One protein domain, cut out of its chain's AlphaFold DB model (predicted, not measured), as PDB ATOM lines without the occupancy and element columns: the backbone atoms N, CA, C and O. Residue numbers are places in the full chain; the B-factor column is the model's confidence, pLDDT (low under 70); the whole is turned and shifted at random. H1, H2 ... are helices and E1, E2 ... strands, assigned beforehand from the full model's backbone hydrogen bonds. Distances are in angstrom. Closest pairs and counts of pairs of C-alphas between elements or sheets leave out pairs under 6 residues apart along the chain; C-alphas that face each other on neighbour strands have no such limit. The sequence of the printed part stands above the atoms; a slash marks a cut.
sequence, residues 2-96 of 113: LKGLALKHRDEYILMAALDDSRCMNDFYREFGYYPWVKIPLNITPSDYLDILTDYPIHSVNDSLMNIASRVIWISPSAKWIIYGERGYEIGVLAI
ATOM      1  N   LEU A   2     245.540 221.551 243.718       89.12
ATOM      2  CA  LEU A   2     245.652 220.788 242.458       89.12
ATOM      3  C   LEU A   2     244.351 220.703 241.638       89.12
ATOM      4  O   LEU A   2     244.325 221.085 240.473       89.12
ATOM      5  N   LYS A   3     243.240 220.300 242.272       92.00
ATOM      6  CA  LYS A   3     241.913 220.241 241.633       92.00
ATOM      7  C   LYS A   3     241.486 221.576 241.010       92.00
ATOM      8  O   LYS A   3     240.941 221.595 239.916       92.00
ATOM      9  N   GLY A   4     241.748 222.694 241.690       92.19
ATOM     10  CA  GLY A   4     241.407 224.023 241.177       92.19
ATOM     11  C   GLY A   4     242.206 224.386 239.924       92.19
ATOM     12  O   GLY A   4     241.653 224.965 238.992       92.19
ATOM     13  N   LEU A   5     243.483 223.998 239.878       91.44
ATOM     14  CA  LEU A   5     244.348 224.226 238.722       91.44
ATOM     15  C   LEU A   5     243.902 223.387 237.514       91.44
ATOM     16  O   LEU A   5     243.742 223.930 236.423       91.44
ATOM     17  N   ALA A   6     243.599 222.106 237.735       94.12
ATOM     18  CA  ALA A   6     243.050 221.219 236.711       94.12
ATOM     19  C   ALA A   6     241.730 221.762 236.124       94.12
ATOM     20  O   ALA A   6     241.603 221.915 234.909       94.12
ATOM     21  N   LEU A   7     240.783 222.166 236.982       94.38
ATOM     22  CA  LEU A   7     239.502 222.740 236.548       94.38
ATOM     23  C   LEU A   7     239.682 224.040 235.750       94.38
ATOM     24  O   LEU A   7     239.028 224.225 234.723       94.38
ATOM     25  N   LYS A   8     240.598 224.923 236.171       93.69
ATOM     26  CA  LYS A   8     240.911 226.169 235.449       93.69
ATOM     27  C   LYS A   8     241.395 225.899 234.022       93.69
ATOM     28  O   LYS A   8     241.071 226.657 233.109       93.69
ATOM     29  N   HIS A   9     242.160 224.829 233.827       92.06
ATOM     30  CA  HIS A   9     242.732 224.467 232.533       92.06
ATOM     31  C   HIS A   9     241.882 223.490 231.711       92.06
ATOM     32  O   HIS A   9     242.256 223.217 230.565       92.06
ATOM     33  N   ARG A  10     240.713 223.090 232.239       94.31
ATOM     34  CA  ARG A  10     239.785 222.096 231.669       94.31
ATOM     35  C   ARG A  10     240.410 220.706 231.527       94.31
ATOM     36  O   ARG A  10     240.104 219.984 230.586       94.31
ATOM     37  N   ASP A  11     241.294 220.355 232.452       95.06
ATOM     38  CA  ASP A  11     241.795 218.991 232.575       95.06
ATOM     39  C   ASP A  11     240.698 218.108 233.192       95.06
ATOM     40  O   ASP A  11     239.998 218.541 234.104       95.06
ATOM     41  N   GLU A  12     240.540 216.871 232.717       95.31
ATOM     42  CA  GLU A  12     239.552 215.919 233.266       95.31
ATOM     43  C   GLU A  12     240.103 215.100 234.445       95.31
ATOM     44  O   GLU A  12     239.356 214.473 235.196       95.31
ATOM     45  N   TYR A  13     241.425 215.085 234.600       96.81
ATOM     46  CA  TYR A  13     242.164 214.342 235.616       96.81
ATOM     47  C   TYR A  13     243.556 214.944 235.795       96.81
ATOM     48  O   TYR A  13     243.976 215.808 235.025       96.81
ATOM     49  N   ILE A  14     244.282 214.469 236.802       97.12
ATOM     50  CA  ILE A  14     245.690 214.806 237.033       97.12
ATOM     51  C   ILE A  14     246.503 213.519 236.933       97.12
ATOM     52  O   ILE A  14     246.099 212.500 237.491       97.12
ATOM     53  N   LEU A  15     247.634 213.548 236.236       96.50
ATOM     54  CA  LEU A  15     248.606 212.456 236.302       96.50
ATOM     55  C   LEU A  15     249.548 212.711 237.470       96.50
ATOM     56  O   LEU A  15     250.069 213.815 237.597       96.50
ATOM     57  N   MET A  16     249.773 211.704 238.300       95.56
ATOM     58  CA  MET A  16     250.836 211.703 239.296       95.56
ATOM     59  C   MET A  16     251.832 210.601 238.952       95.56
ATOM     60  O   MET A  16     251.420 209.504 238.591       95.56
ATOM     61  N   ALA A  17     253.125 210.869 239.093       93.88
ATOM     62  CA  ALA A  17     254.162 209.847 238.991       93.88
ATOM     63  C   ALA A  17     255.231 210.056 240.063       93.88
ATOM     64  O   ALA A  17     255.502 211.199 240.448       93.88
ATOM     65  N   ALA A  18     255.845 208.967 240.527       93.06
ATOM     66  CA  ALA A  18     257.054 209.067 241.331       93.06
ATOM     67  C   ALA A  18     258.221 209.556 240.460       93.06
ATOM     68  O   ALA A  18     258.368 209.154 239.305       93.06
ATOM     69  N   LEU A  19     259.052 210.425 241.025       90.12
ATOM     70  CA  LEU A  19     260.263 210.956 240.403       90.12
ATOM     71  C   LEU A  19     261.460 210.673 241.313       90.12
ATOM     72  O   LEU A  19     262.062 211.596 241.860       90.12
ATOM     73  N   ASP A  20     261.771 209.394 241.518       84.81
ATOM     74  CA  ASP A  20     262.816 208.971 242.453       84.81
ATOM     75  C   ASP A  20     264.085 208.404 241.781       84.81
ATOM     76  O   ASP A  20     264.253 208.523 240.567       84.81
ATOM     77  N   ASP A  21     265.020 207.850 242.569       83.06
ATOM     78  CA  ASP A  21     266.266 207.230 242.082       83.06
ATOM     79  C   ASP A  21     265.994 206.273 240.908       83.06
ATOM     80  O   ASP A  21     265.135 205.389 240.967       83.06
ATOM     81  N   SER A  22     266.754 206.448 239.823       80.44
ATOM     82  CA  SER A  22     266.540 205.721 238.573       80.44
ATOM     83  C   SER A  22     266.716 204.209 238.713       80.44
ATOM     84  O   SER A  22     266.089 203.463 237.962       80.44
ATOM     85  N   ARG A  23     267.517 203.727 239.673       81.00
ATOM     86  CA  ARG A  23     267.649 202.288 239.948       81.00
ATOM     87  C   ARG A  23     266.372 201.748 240.574       81.00
ATOM     88  O   ARG A  23     265.848 200.766 240.067       81.00
ATOM     89  N   CYS A  24     265.827 202.442 241.575       82.62
ATOM     90  CA  CYS A  24     264.560 202.069 242.207       82.62
ATOM     91  C   CYS A  24     263.419 202.010 241.177       82.62
ATOM     92  O   CYS A  24     262.680 201.031 241.122       82.62
ATOM     93  N   MET A  25     263.333 203.002 240.287       88.12
ATOM     94  CA  MET A  25     262.312 203.020 239.230       88.12
ATOM     95  C   MET A  25     262.502 201.904 238.189       88.12
ATOM     96  O   MET A  25     261.519 201.338 237.712       88.12
ATOM     97  N   ASN A  26     263.745 201.569 237.834       89.38
ATOM     98  CA  ASN A  26     264.036 200.470 236.910       89.38
ATOM     99  C   ASN A  26     263.736 199.100 237.526       89.38
ATOM    100  O   ASN A  26     263.255 198.212 236.824       89.38
ATOM    101  N   ASP A  27     264.015 198.927 238.818       90.00
ATOM    102  CA  ASP A  27     263.692 197.708 239.555       90.00
ATOM    103  C   ASP A  27     262.174 197.520 239.638       90.00
ATOM    104  O   ASP A  27     261.680 196.460 239.256       90.00
ATOM    105  N   PHE A  28     261.440 198.582 239.988       91.31
ATOM    106  CA  PHE A  28     259.976 198.586 239.988       91.31
ATOM    107  C   PHE A  28     259.408 198.232 238.605       91.31
ATOM    108  O   PHE A  28     258.552 197.358 238.483       91.31
ATOM    109  N   TYR A  29     259.911 198.857 237.532       92.19
ATOM    110  CA  TYR A  29     259.452 198.558 236.173       92.19
ATOM    111  C   TYR A  29     259.755 197.112 235.761       92.19
ATOM    112  O   TYR A  29     258.927 196.464 235.124       92.19
ATOM    113  N   ARG A  30     260.932 196.588 236.121       93.19
ATOM    114  CA  ARG A  30     261.304 195.194 235.839       93.19
ATOM    115  C   ARG A  30     260.376 194.210 236.550       93.19
ATOM    116  O   ARG A  30     260.088 193.158 235.985       93.19
ATOM    117  N   GLU A  31     259.950 194.534 237.765       92.62
ATOM    118  CA  GLU A  31     259.112 193.664 238.589       92.62
ATOM    119  C   GLU A  31     257.634 193.717 238.190       92.62
ATOM    120  O   GLU A  31     257.008 192.672 238.013       92.62
ATOM    121  N   PHE A  32     257.086 194.915 237.980       92.31
ATOM    122  CA  PHE A  32     255.645 195.106 237.786       92.31
ATOM    123  C   PHE A  32     255.241 195.413 236.337       92.31
ATOM    124  O   PHE A  32     254.063 195.327 235.995       92.31
ATOM    125  N   GLY A  33     256.191 195.746 235.458       92.81
ATOM    126  CA  GLY A  33     255.938 196.029 234.039       92.81
ATOM    127  C   GLY A  33     255.384 197.429 233.747       92.81
ATOM    128  O   GLY A  33     254.963 197.697 232.621       92.81
ATOM    129  N   TYR A  34     255.365 198.326 234.734       91.75
ATOM    130  CA  TYR A  34     254.948 199.723 234.590       91.75
ATOM    131  C   TYR A  34     255.717 200.624 235.564       91.75
ATOM    132  O   TYR A  34     256.283 200.148 236.539       91.75
ATOM    133  N   TYR A  35     255.771 201.931 235.292       90.62
ATOM    134  CA  TYR A  35     256.342 202.909 236.226       90.62
ATOM    135  C   TYR A  35     255.328 203.275 237.311       90.62
ATOM    136  O   TYR A  35     254.142 203.295 237.009       90.62
ATOM    137  N   PRO A  36     255.736 203.630 238.537       91.44
ATOM    138  CA  PRO A  36     254.809 204.008 239.601       91.44
ATOM    139  C   PRO A  36     254.143 205.360 239.298       91.44
ATOM    140  O   PRO A  36     254.675 206.438 239.576       91.44
ATOM    141  N   TRP A  37     252.962 205.290 238.691       93.06
ATOM    142  CA  TRP A  37     252.148 206.427 238.269       93.06
ATOM    143  C   TRP A  37     250.663 206.128 238.439       93.06
ATOM    144  O   TRP A  37     250.242 204.971 238.431       93.06
ATOM    145  N   VAL A  38     249.861 207.180 238.577       94.50
ATOM    146  CA  VAL A  38     248.418 207.063 238.762       94.50
ATOM    147  C   VAL A  38     247.658 208.224 238.130       94.50
ATOM    148  O   VAL A  38     248.120 209.366 238.070       94.50
ATOM    149  N   LYS A  39     246.448 207.916 237.666       95.38
ATOM    150  CA  LYS A  39     245.460 208.885 237.200       95.38
ATOM    151  C   LYS A  39     244.557 209.274 238.366       95.38
ATOM    152  O   LYS A  39     243.788 208.451 238.842       95.38
ATOM    153  N   ILE A  40     244.610 210.534 238.783       96.31
ATOM    154  CA  ILE A  40     243.804 211.081 239.879       96.31
ATOM    155  C   ILE A  40     242.544 211.734 239.287       96.31
ATOM    156  O   ILE A  40     242.660 212.764 238.607       96.31
ATOM    157  N   PRO A  41     241.339 211.183 239.519       95.62
ATOM    158  CA  PRO A  41     240.097 211.813 239.083       95.62
ATOM    159  C   PRO A  41     239.824 213.107 239.862       95.62
ATOM    160  O   PRO A  41     240.229 213.267 241.011       95.62
ATOM    161  N   LEU A  42     239.109 214.059 239.258       95.12
ATOM    162  CA  LEU A  42     238.816 215.341 239.920       95.12
ATOM    163  C   LEU A  42     237.646 215.274 240.912       95.12
ATOM    164  O   LEU A  42     237.478 216.173 241.743       95.12
ATOM    165  N   ASN A  43     236.823 214.232 240.831       94.25
ATOM    166  CA  ASN A  43     235.640 214.002 241.660       94.25
ATOM    167  C   ASN A  43     235.912 213.044 242.833       94.25
ATOM    168  O   ASN A  43     235.026 212.283 243.203       94.25
ATOM    169  N   ILE A  44     237.111 213.102 243.414       94.50
ATOM    170  CA  ILE A  44     237.491 212.284 244.570       94.50
ATOM    171  C   ILE A  44     237.428 213.059 245.887       94.50
ATOM    172  O   ILE A  44     237.563 214.291 245.921       94.50
ATOM    173  N   THR A  45     237.247 212.320 246.973       94.88
ATOM    174  CA  THR A  45     237.368 212.793 248.351       94.88
ATOM    175  C   THR A  45     238.825 212.722 248.834       94.88
ATOM    176  O   THR A  45     239.674 212.100 248.192       94.88
ATOM    177  N   PRO A  46     239.162 213.357 249.973       92.25
ATOM    178  CA  PRO A  46     240.479 213.190 250.587       92.25
ATOM    179  C   PRO A  46     240.808 211.738 250.967       92.25
ATOM    180  O   PRO A  46     241.970 211.357 250.897       92.25
ATOM    181  N   SER A  47     239.804 210.940 251.347       95.69
ATOM    182  CA  SER A  47     239.983 209.520 251.670       95.69
ATOM    183  C   SER A  47     240.338 208.713 250.427       95.69
ATOM    184  O   SER A  47     241.364 208.049 250.433       95.69
ATOM    185  N   ASP A  48     239.603 208.895 249.327       95.88
ATOM    186  CA  ASP A  48     239.918 208.240 248.046       95.88
ATOM    187  C   ASP A  48     241.340 208.583 247.568       95.88
ATOM    188  O   ASP A  48     242.034 207.767 246.969       95.88
ATOM    189  N   TYR A  49     241.792 209.816 247.824       93.06
ATOM    190  CA  TYR A  49     243.156 210.224 247.505       93.06
ATOM    191  C   TYR A  49     244.199 209.479 248.349       93.06
ATOM    192  O   TYR A  49     245.237 209.092 247.818       93.06
ATOM    193  N   LEU A  50     243.943 209.277 249.644       93.50
ATOM    194  CA  LEU A  50     244.813 208.462 250.492       93.50
ATOM    195  C   LEU A  50     244.817 207.007 250.035       93.50
ATOM    196  O   LEU A  50     245.901 206.443 249.917       93.50
ATOM    197  N   ASP A  51     243.651 206.457 249.699       95.31
ATOM    198  CA  ASP A  51     243.523 205.092 249.191       95.31
ATOM    199  C   ASP A  51     244.379 204.908 247.932       95.31
ATOM    200  O   ASP A  51     245.183 203.982 247.874       95.31
ATOM    201  N   ILE A  52     244.315 205.856 246.986       94.38
ATOM    202  CA  ILE A  52     245.176 205.894 245.790       94.38
ATOM    203  C   ILE A  52     246.669 205.890 246.149       94.38
ATOM    204  O   ILE A  52     247.458 205.218 245.488       94.38
ATOM    205  N   LEU A  53     247.087 206.661 247.155       92.38
ATOM    206  CA  LEU A  53     248.497 206.709 247.551       92.38
ATOM    207  C   LEU A  53     248.953 205.411 248.217       92.38
ATOM    208  O   LEU A  53     250.118 205.039 248.079       92.38
ATOM    209  N   THR A  54     248.067 204.757 248.961       93.81
ATOM    210  CA  THR A  54     248.367 203.515 249.681       93.81
ATOM    211  C   THR A  54     248.148 202.256 248.852       93.81
ATOM    212  O   THR A  54     248.572 201.191 249.293       93.81
ATOM    213  N   ASP A  55     247.523 202.363 247.677       93.00
ATOM    214  CA  ASP A  55     247.364 201.255 246.739       93.00
ATOM    215  C   ASP A  55     248.730 200.726 246.288       93.00
ATOM    216  O   ASP A  55     249.708 201.477 246.178       93.00
ATOM    217  N   TYR A  56     248.808 199.419 246.062       92.19
ATOM    218  CA  TYR A  56     250.068 198.726 245.838       92.19
ATOM    219  C   TYR A  56     249.939 197.609 244.793       92.19
ATOM    220  O   TYR A  56     248.866 197.021 244.634       92.19
ATOM    221  N   PRO A  57     251.030 197.268 244.081       89.56
ATOM    222  CA  PRO A  57     251.030 196.149 243.147       89.56
ATOM    223  C   PRO A  57     250.655 194.832 243.834       89.56
ATOM    224  O   PRO A  57     251.036 194.582 244.980       89.56
ATOM    225  N   ILE A  58     249.941 193.950 243.129       83.56
ATOM    226  CA  ILE A  58     249.508 192.659 243.681       83.56
ATOM    227  C   ILE A  58     250.722 191.918 244.262       83.56
ATOM    228  O   ILE A  58     251.719 191.712 243.579       83.56
ATOM    229  N   HIS A  59     250.609 191.506 245.526       83.88
ATOM    230  CA  HIS A  59     251.650 190.826 246.304       83.88
ATOM    231  C   HIS A  59     252.855 191.675 246.754       83.88
ATOM    232  O   HIS A  59     253.740 191.104 247.387       83.88
ATOM    233  N   SER A  60     252.864 193.003 246.565       86.69
ATOM    234  CA  SER A  60     253.907 193.870 247.133       86.69
ATOM    235  C   SER A  60     253.371 195.065 247.927       86.69
ATOM    236  O   SER A  60     253.336 196.203 247.473       86.69
ATOM    237  N   VAL A  61     252.996 194.805 249.184       84.44
ATOM    238  CA  VAL A  61     252.413 195.797 250.114       84.44
ATOM    239  C   VAL A  61     253.346 196.990 250.389       84.44
ATOM    240  O   VAL A  61     252.893 198.081 250.736       84.44
ATOM    241  N   ASN A  62     254.659 196.805 250.225       86.62
ATOM    242  CA  ASN A  62     255.640 197.860 250.467       86.62
ATOM    243  C   ASN A  62     255.836 198.794 249.265       86.62
ATOM    244  O   ASN A  62     256.413 199.860 249.452       86.62
ATOM    245  N   ASP A  63     255.309 198.452 248.089       89.19
ATOM    246  CA  ASP A  63     255.557 199.174 246.837       89.19
ATOM    247  C   ASP A  63     254.436 200.156 246.450       89.19
ATOM    248  O   ASP A  63     254.222 200.468 245.278       89.19
ATOM    249  N   SER A  64     253.708 200.678 247.442       91.62
ATOM    250  CA  SER A  64     252.762 201.780 247.229       91.62
ATOM    251  C   SER A  64     253.483 203.094 246.920       91.62
ATOM    252  O   SER A  64     254.595 203.335 247.397       91.62
ATOM    253  N   LEU A  65     252.818 204.004 246.198       91.25
ATOM    254  CA  LEU A  65     253.325 205.370 245.973       91.25
ATOM    255  C   LEU A  65     253.623 206.088 247.298       91.25
ATOM    256  O   LEU A  65     254.599 206.836 247.402       91.25
ATOM    257  N   MET A  66     252.810 205.834 248.327       90.69
ATOM    258  CA  MET A  66     253.038 206.337 249.676       90.69
ATOM    259  C   MET A  66     254.369 205.852 250.242       90.69
ATOM    260  O   MET A  66     255.021 206.624 250.927       90.69
ATOM    261  N   ASN A  67     254.831 204.643 249.959       90.00
ATOM    262  CA  ASN A  67     256.066 204.135 250.552       90.00
ATOM    263  C   ASN A  67     257.304 204.471 249.722       90.00
ATOM    264  O   ASN A  67     258.315 204.892 250.284       90.00
ATOM    265  N   ILE A  68     257.220 204.327 248.400       88.88
ATOM    266  CA  ILE A  68     258.410 204.340 247.537       88.88
ATOM    267  C   ILE A  68     258.796 205.730 247.037       88.88
ATOM    268  O   ILE A  68     259.940 205.935 246.645       88.88
ATOM    269  N   ALA A  69     257.863 206.686 247.013       89.94
ATOM    270  CA  ALA A  69     258.112 207.987 246.407       89.94
ATOM    271  C   ALA A  69     258.523 209.034 247.453       89.94
ATOM    272  O   ALA A  69     257.680 209.570 248.183       89.94
ATOM    273  N   SER A  70     259.808 209.394 247.480       89.81
ATOM    274  CA  SER A  70     260.281 210.611 248.158       89.81
ATOM    275  C   SER A  70     259.952 211.869 247.355       89.81
ATOM    276  O   SER A  70     259.768 212.940 247.923       89.81
ATOM    277  N   ARG A  71     259.824 211.743 246.032       91.88
ATOM    278  CA  ARG A  71     259.562 212.838 245.095       91.88
ATOM    279  C   ARG A  71     258.454 212.441 244.138       91.88
ATOM    280  O   ARG A  71     258.439 211.317 243.635       91.88
ATOM    281  N   VAL A  72     257.538 213.361 243.867       93.25
ATOM    282  CA  VAL A  72     256.423 213.153 242.940       93.25
ATOM    283  C   VAL A  72     256.243 214.352 242.027       93.25
ATOM    284  O   VAL A  72     256.550 215.491 242.382       93.25
ATOM    285  N   ILE A  73     255.694 214.086 240.851       93.94
ATOM    286  CA  ILE A  73     255.227 215.115 239.930       93.94
ATOM    287  C   ILE A  73     253.729 214.968 239.710       93.94
ATOM    288  O   ILE A  73     253.235 213.859 239.531       93.94
ATOM    289  N   TRP A  74     253.019 216.092 239.693       95.44
ATOM    290  CA  TRP A  74     251.649 216.201 239.209       95.44
ATOM    291  C   TRP A  74     251.658 216.923 237.873       95.44
ATOM    292  O   TRP A  74     252.175 218.035 237.769       95.44
ATOM    293  N   ILE A  75     251.066 216.310 236.859       94.81
ATOM    294  CA  ILE A  75     251.075 216.810 235.491       94.81
ATOM    295  C   ILE A  75     249.640 217.021 235.015       94.81
ATOM    296  O   ILE A  75     248.763 216.164 235.175       94.81
ATOM    297  N   SER A  76     249.431 218.173 234.384       93.50
ATOM    298  CA  SER A  76     248.253 218.468 233.578       93.50
ATOM    299  C   SER A  76     248.231 217.606 232.311       93.50
ATOM    300  O   SER A  76     249.187 217.684 231.535       93.50
ATOM    301  N   PRO A  77     247.156 216.857 232.008       92.06
ATOM    302  CA  PRO A  77     247.031 216.184 230.717       92.06
ATOM    303  C   PRO A  77     247.012 217.167 229.534       92.06
ATOM    304  O   PRO A  77     247.399 216.786 228.433       92.06
ATOM    305  N   SER A  78     246.638 218.439 229.740       90.31
ATOM    306  CA  SER A  78     246.782 219.488 228.717       90.31
ATOM    307  C   SER A  78     248.186 220.104 228.631       90.31
ATOM    308  O   SER A  78     248.387 221.037 227.854       90.31
ATOM    309  N   ALA A  79     249.154 219.600 229.406       88.88
ATOM    310  CA  ALA A  79     250.551 220.043 229.457       88.88
ATOM    311  C   ALA A  79     250.756 221.531 229.814       88.88
ATOM    312  O   ALA A  79     251.801 222.110 229.528       88.88
ATOM    313  N   LYS A  80     249.771 222.169 230.459       88.75
ATOM    314  CA  LYS A  80     249.827 223.603 230.812       88.75
ATOM    315  C   LYS A  80     250.528 223.883 232.137       88.75
ATOM    316  O   LYS A  80     250.908 225.018 232.418       88.75
ATOM    317  N   TRP A  81     250.670 222.870 232.980       91.94
ATOM    318  CA  TRP A  81     251.313 222.999 234.278       91.94
ATOM    319  C   TRP A  81     251.884 221.660 234.734       91.94
ATOM    320  O   TRP A  81     251.359 220.591 234.402       91.94
ATOM    321  N   ILE A  82     252.960 221.752 235.508       92.81
ATOM    322  CA  ILE A  82     253.597 220.643 236.210       92.81
ATOM    323  C   ILE A  82     253.911 221.133 237.622       92.81
ATOM    324  O   ILE A  82     254.404 222.243 237.815       92.81
ATOM    325  N   ILE A  83     253.607 220.323 238.625       92.94
ATOM    326  CA  ILE A  83     253.973 220.588 240.014       92.94
ATOM    327  C   ILE A  83     254.902 219.474 240.457       92.94
ATOM    328  O   ILE A  83     254.627 218.306 240.211       92.94
ATOM    329  N   TYR A  84     255.991 219.843 241.108       92.12
ATOM    330  CA  TYR A  84     256.938 218.946 241.743       92.12
ATOM    331  C   TYR A  84     256.756 219.031 243.258       92.12
ATOM    332  O   TYR A  84     256.557 220.118 243.805       92.12
ATOM    333  N   GLY A  85     256.829 217.901 243.947       90.19
ATOM    334  CA  GLY A  85     256.818 217.861 245.403       90.19
ATOM    335  C   GLY A  85     257.812 216.850 245.933       90.19
ATOM    336  O   GLY A  85     257.932 215.752 245.392       90.19
ATOM    337  N   GLU A  86     258.483 217.216 247.018       89.75
ATOM    338  CA  GLU A  86     259.443 216.367 247.709       89.75
ATOM    339  C   GLU A  86     259.071 216.208 249.184       89.75
ATOM    340  O   GLU A  86     258.787 217.168 249.903       89.75
ATOM    341  N   ARG A  87     259.063 214.960 249.644       82.38
ATOM    342  CA  ARG A  87     258.711 214.565 251.000       82.38
ATOM    343  C   ARG A  87     259.875 214.880 251.936       82.38
ATOM    344  O   ARG A  87     260.806 214.097 252.065       82.38
ATOM    345  N   GLY A  88     259.793 216.032 252.597       76.38
ATOM    346  CA  GLY A  88     260.787 216.501 253.571       76.38
ATOM    347  C   GLY A  88     261.365 217.881 253.264       76.38
ATOM    348  O   GLY A  88     262.026 218.455 254.124       76.38
ATOM    349  N   TYR A  89     261.079 218.424 252.081       74.56
ATOM    350  CA  TYR A  89     261.529 219.748 251.666       74.56
ATOM    351  C   TYR A  89     260.333 220.608 251.244       74.56
ATOM    352  O   TYR A  89     259.451 220.896 252.053       74.56
ATOM    353  N   GLU A  90     260.301 221.029 249.981       72.94
ATOM    354  CA  GLU A  90     259.404 222.058 249.470       72.94
ATOM    355  C   GLU A  90     258.584 221.559 248.271       72.94
ATOM    356  O   GLU A  90     258.838 220.505 247.681       72.94
ATOM    357  N   ILE A  91     257.567 222.344 247.913       78.38
ATOM    358  CA  ILE A  91     256.730 222.140 246.727       78.38
ATOM    359  C   ILE A  91     257.152 223.167 245.672       78.38
ATOM    360  O   ILE A  91     257.092 224.370 245.921       78.38
ATOM    361  N   GLY A  92     257.527 222.700 244.481       74.31
ATOM    362  CA  GLY A  92     257.841 223.534 243.320       74.31
ATOM    363  C   GLY A  92     256.692 223.551 242.308       74.31
ATOM    364  O   GLY A  92     256.126 222.510 241.985       74.31
ATOM    365  N   VAL A  93     256.340 224.719 241.766       78.00
ATOM    366  CA  VAL A  93     255.260 224.864 240.768       78.00
ATOM    367  C   VAL A  93     255.821 225.455 239.477       78.00
ATOM    368  O   VAL A  93     256.352 226.563 239.491       78.00
ATOM    369  N   LEU A  94     255.660 224.748 238.355       79.75
ATOM    370  CA  LEU A  94     256.039 225.207 237.019       79.75
ATOM    371  C   LEU A  94     254.789 225.387 236.142       79.75
ATOM    372  O   LEU A  94     254.038 224.444 235.887       79.75
ATOM    373  N   ALA A  95     254.577 226.603 235.643       78.12
ATOM    374  CA  ALA A  95     253.536 226.901 234.662       78.12
ATOM    375  C   ALA A  95     254.143 226.970 233.254       78.12
ATOM    376  O   ALA A  95     255.175 227.608 233.054       78.12
ATOM    377  N   ILE A  96     253.488 226.341 232.278       76.31
ATOM    378  CA  ILE A  96     253.936 226.309 230.883       76.31
ATOM    379  C   ILE A  96     252.932 227.114 230.058       76.31
ATOM    380  O   ILE A  96     251.772 226.730 229.912       76.31
TER     381      ILE A  96
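AT A GLANCE: This is residues 2 to 96 of the 113 residues of an uncharacterized protein of Bacillus safensis (UniProt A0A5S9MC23). A twisted wall of five antiparallel strands has two helices over one face: H3 over the edge strand E2, and H1 beside the strands near the beginning of E1. H2 lies off the sheet beyond the end of E1, and the link from H3 to H4, residues 55 to 64, reaches out toward that same end of the longest axis. The 95 printed residues include four named helices and five named strands, in the order H1 E1 H2 E2 H3 H4 E3 E4 E5; the sheet order is E2 E1 E3 E4 E5, and the class is mixed, helices and strands. The whole is compact, with a radius of gyration of the C-alphas of 13.6 A and spans of 38 by 25 by 25 A.

HOW THE PARTS SIT: H1, residues 2 to 9, is on the sheet at a height of 7.0 A, over none of the strands, but only just: 2 of its C-alphas fall on E1, residues 13 to 18. The closest C-alphas of H1 and E1 are those of Ala 6 and Ile 14, 6.9 A apart. H2, residues 22 to 32, is not on the sheet and touches no helix. E2, residues 37 to 41, is antiparallel to E1 at 156 degrees, with N 16 and O 38 2.9 A apart, within hydrogen-bond range. H3, residues 46 to 54, is on the same face as H1, over E2 at a height over the sheet of 10.4 A, and runs along the strands, at 15 degrees to E2 on the local plane. H4, residues 65 to 68, only grazes the sheet; it touches H3, the closest C-alphas being those of Leu 53 and Met 66, 5.0 A apart. H2 and H4 are apart, but only just, with their closest C-alphas at 8.4 A. E3, residues 71 to 75, is antiparallel to E1, with N 17 and O 73 at 3.0 A. E2, H3, H4 and E3 form a split strand-helix-strand unit, two strands running the same way with E1 between them; its crossover is right-handed. E3, E4 at residues 81 to 86, and E5 at residues 91 to 95 form a meander, each strand the antiparallel neighbour of the one before, by two hairpins; N 74 and O 83 are 2.8 A apart, and N 84 and O 92 also 2.8 A. In H1, H2 and H3 every O i to N i+4 pair is within hydrogen-bond range; H4 is too short for one, and its one O i to N i+3 pair is not within range.

IN THESE COORDINATES: H1 begins at C-alpha 2, (245.652, 220.788, 242.458), and is 11.0 A long. E1 measures 16.8 A, H2 15.2 A from C-alpha 22 at (266.540, 205.721, 238.573), E2 13.2 A and H3 12.5 A. H4 is 5.4 A long, E3 13.4 A, E4 17.0 A, and E5 13.4 A, ending at C-alpha 95, (253.536, 226.901, 234.662).

THE WHOLE: The two C-alphas farthest apart are those of His 59 and Ile 96, 38.8 A. The printed part has no cut and no long link. No printed residue has a pLDDT under 70; the mean of the printed part is 90.1, and that of E5 is 78.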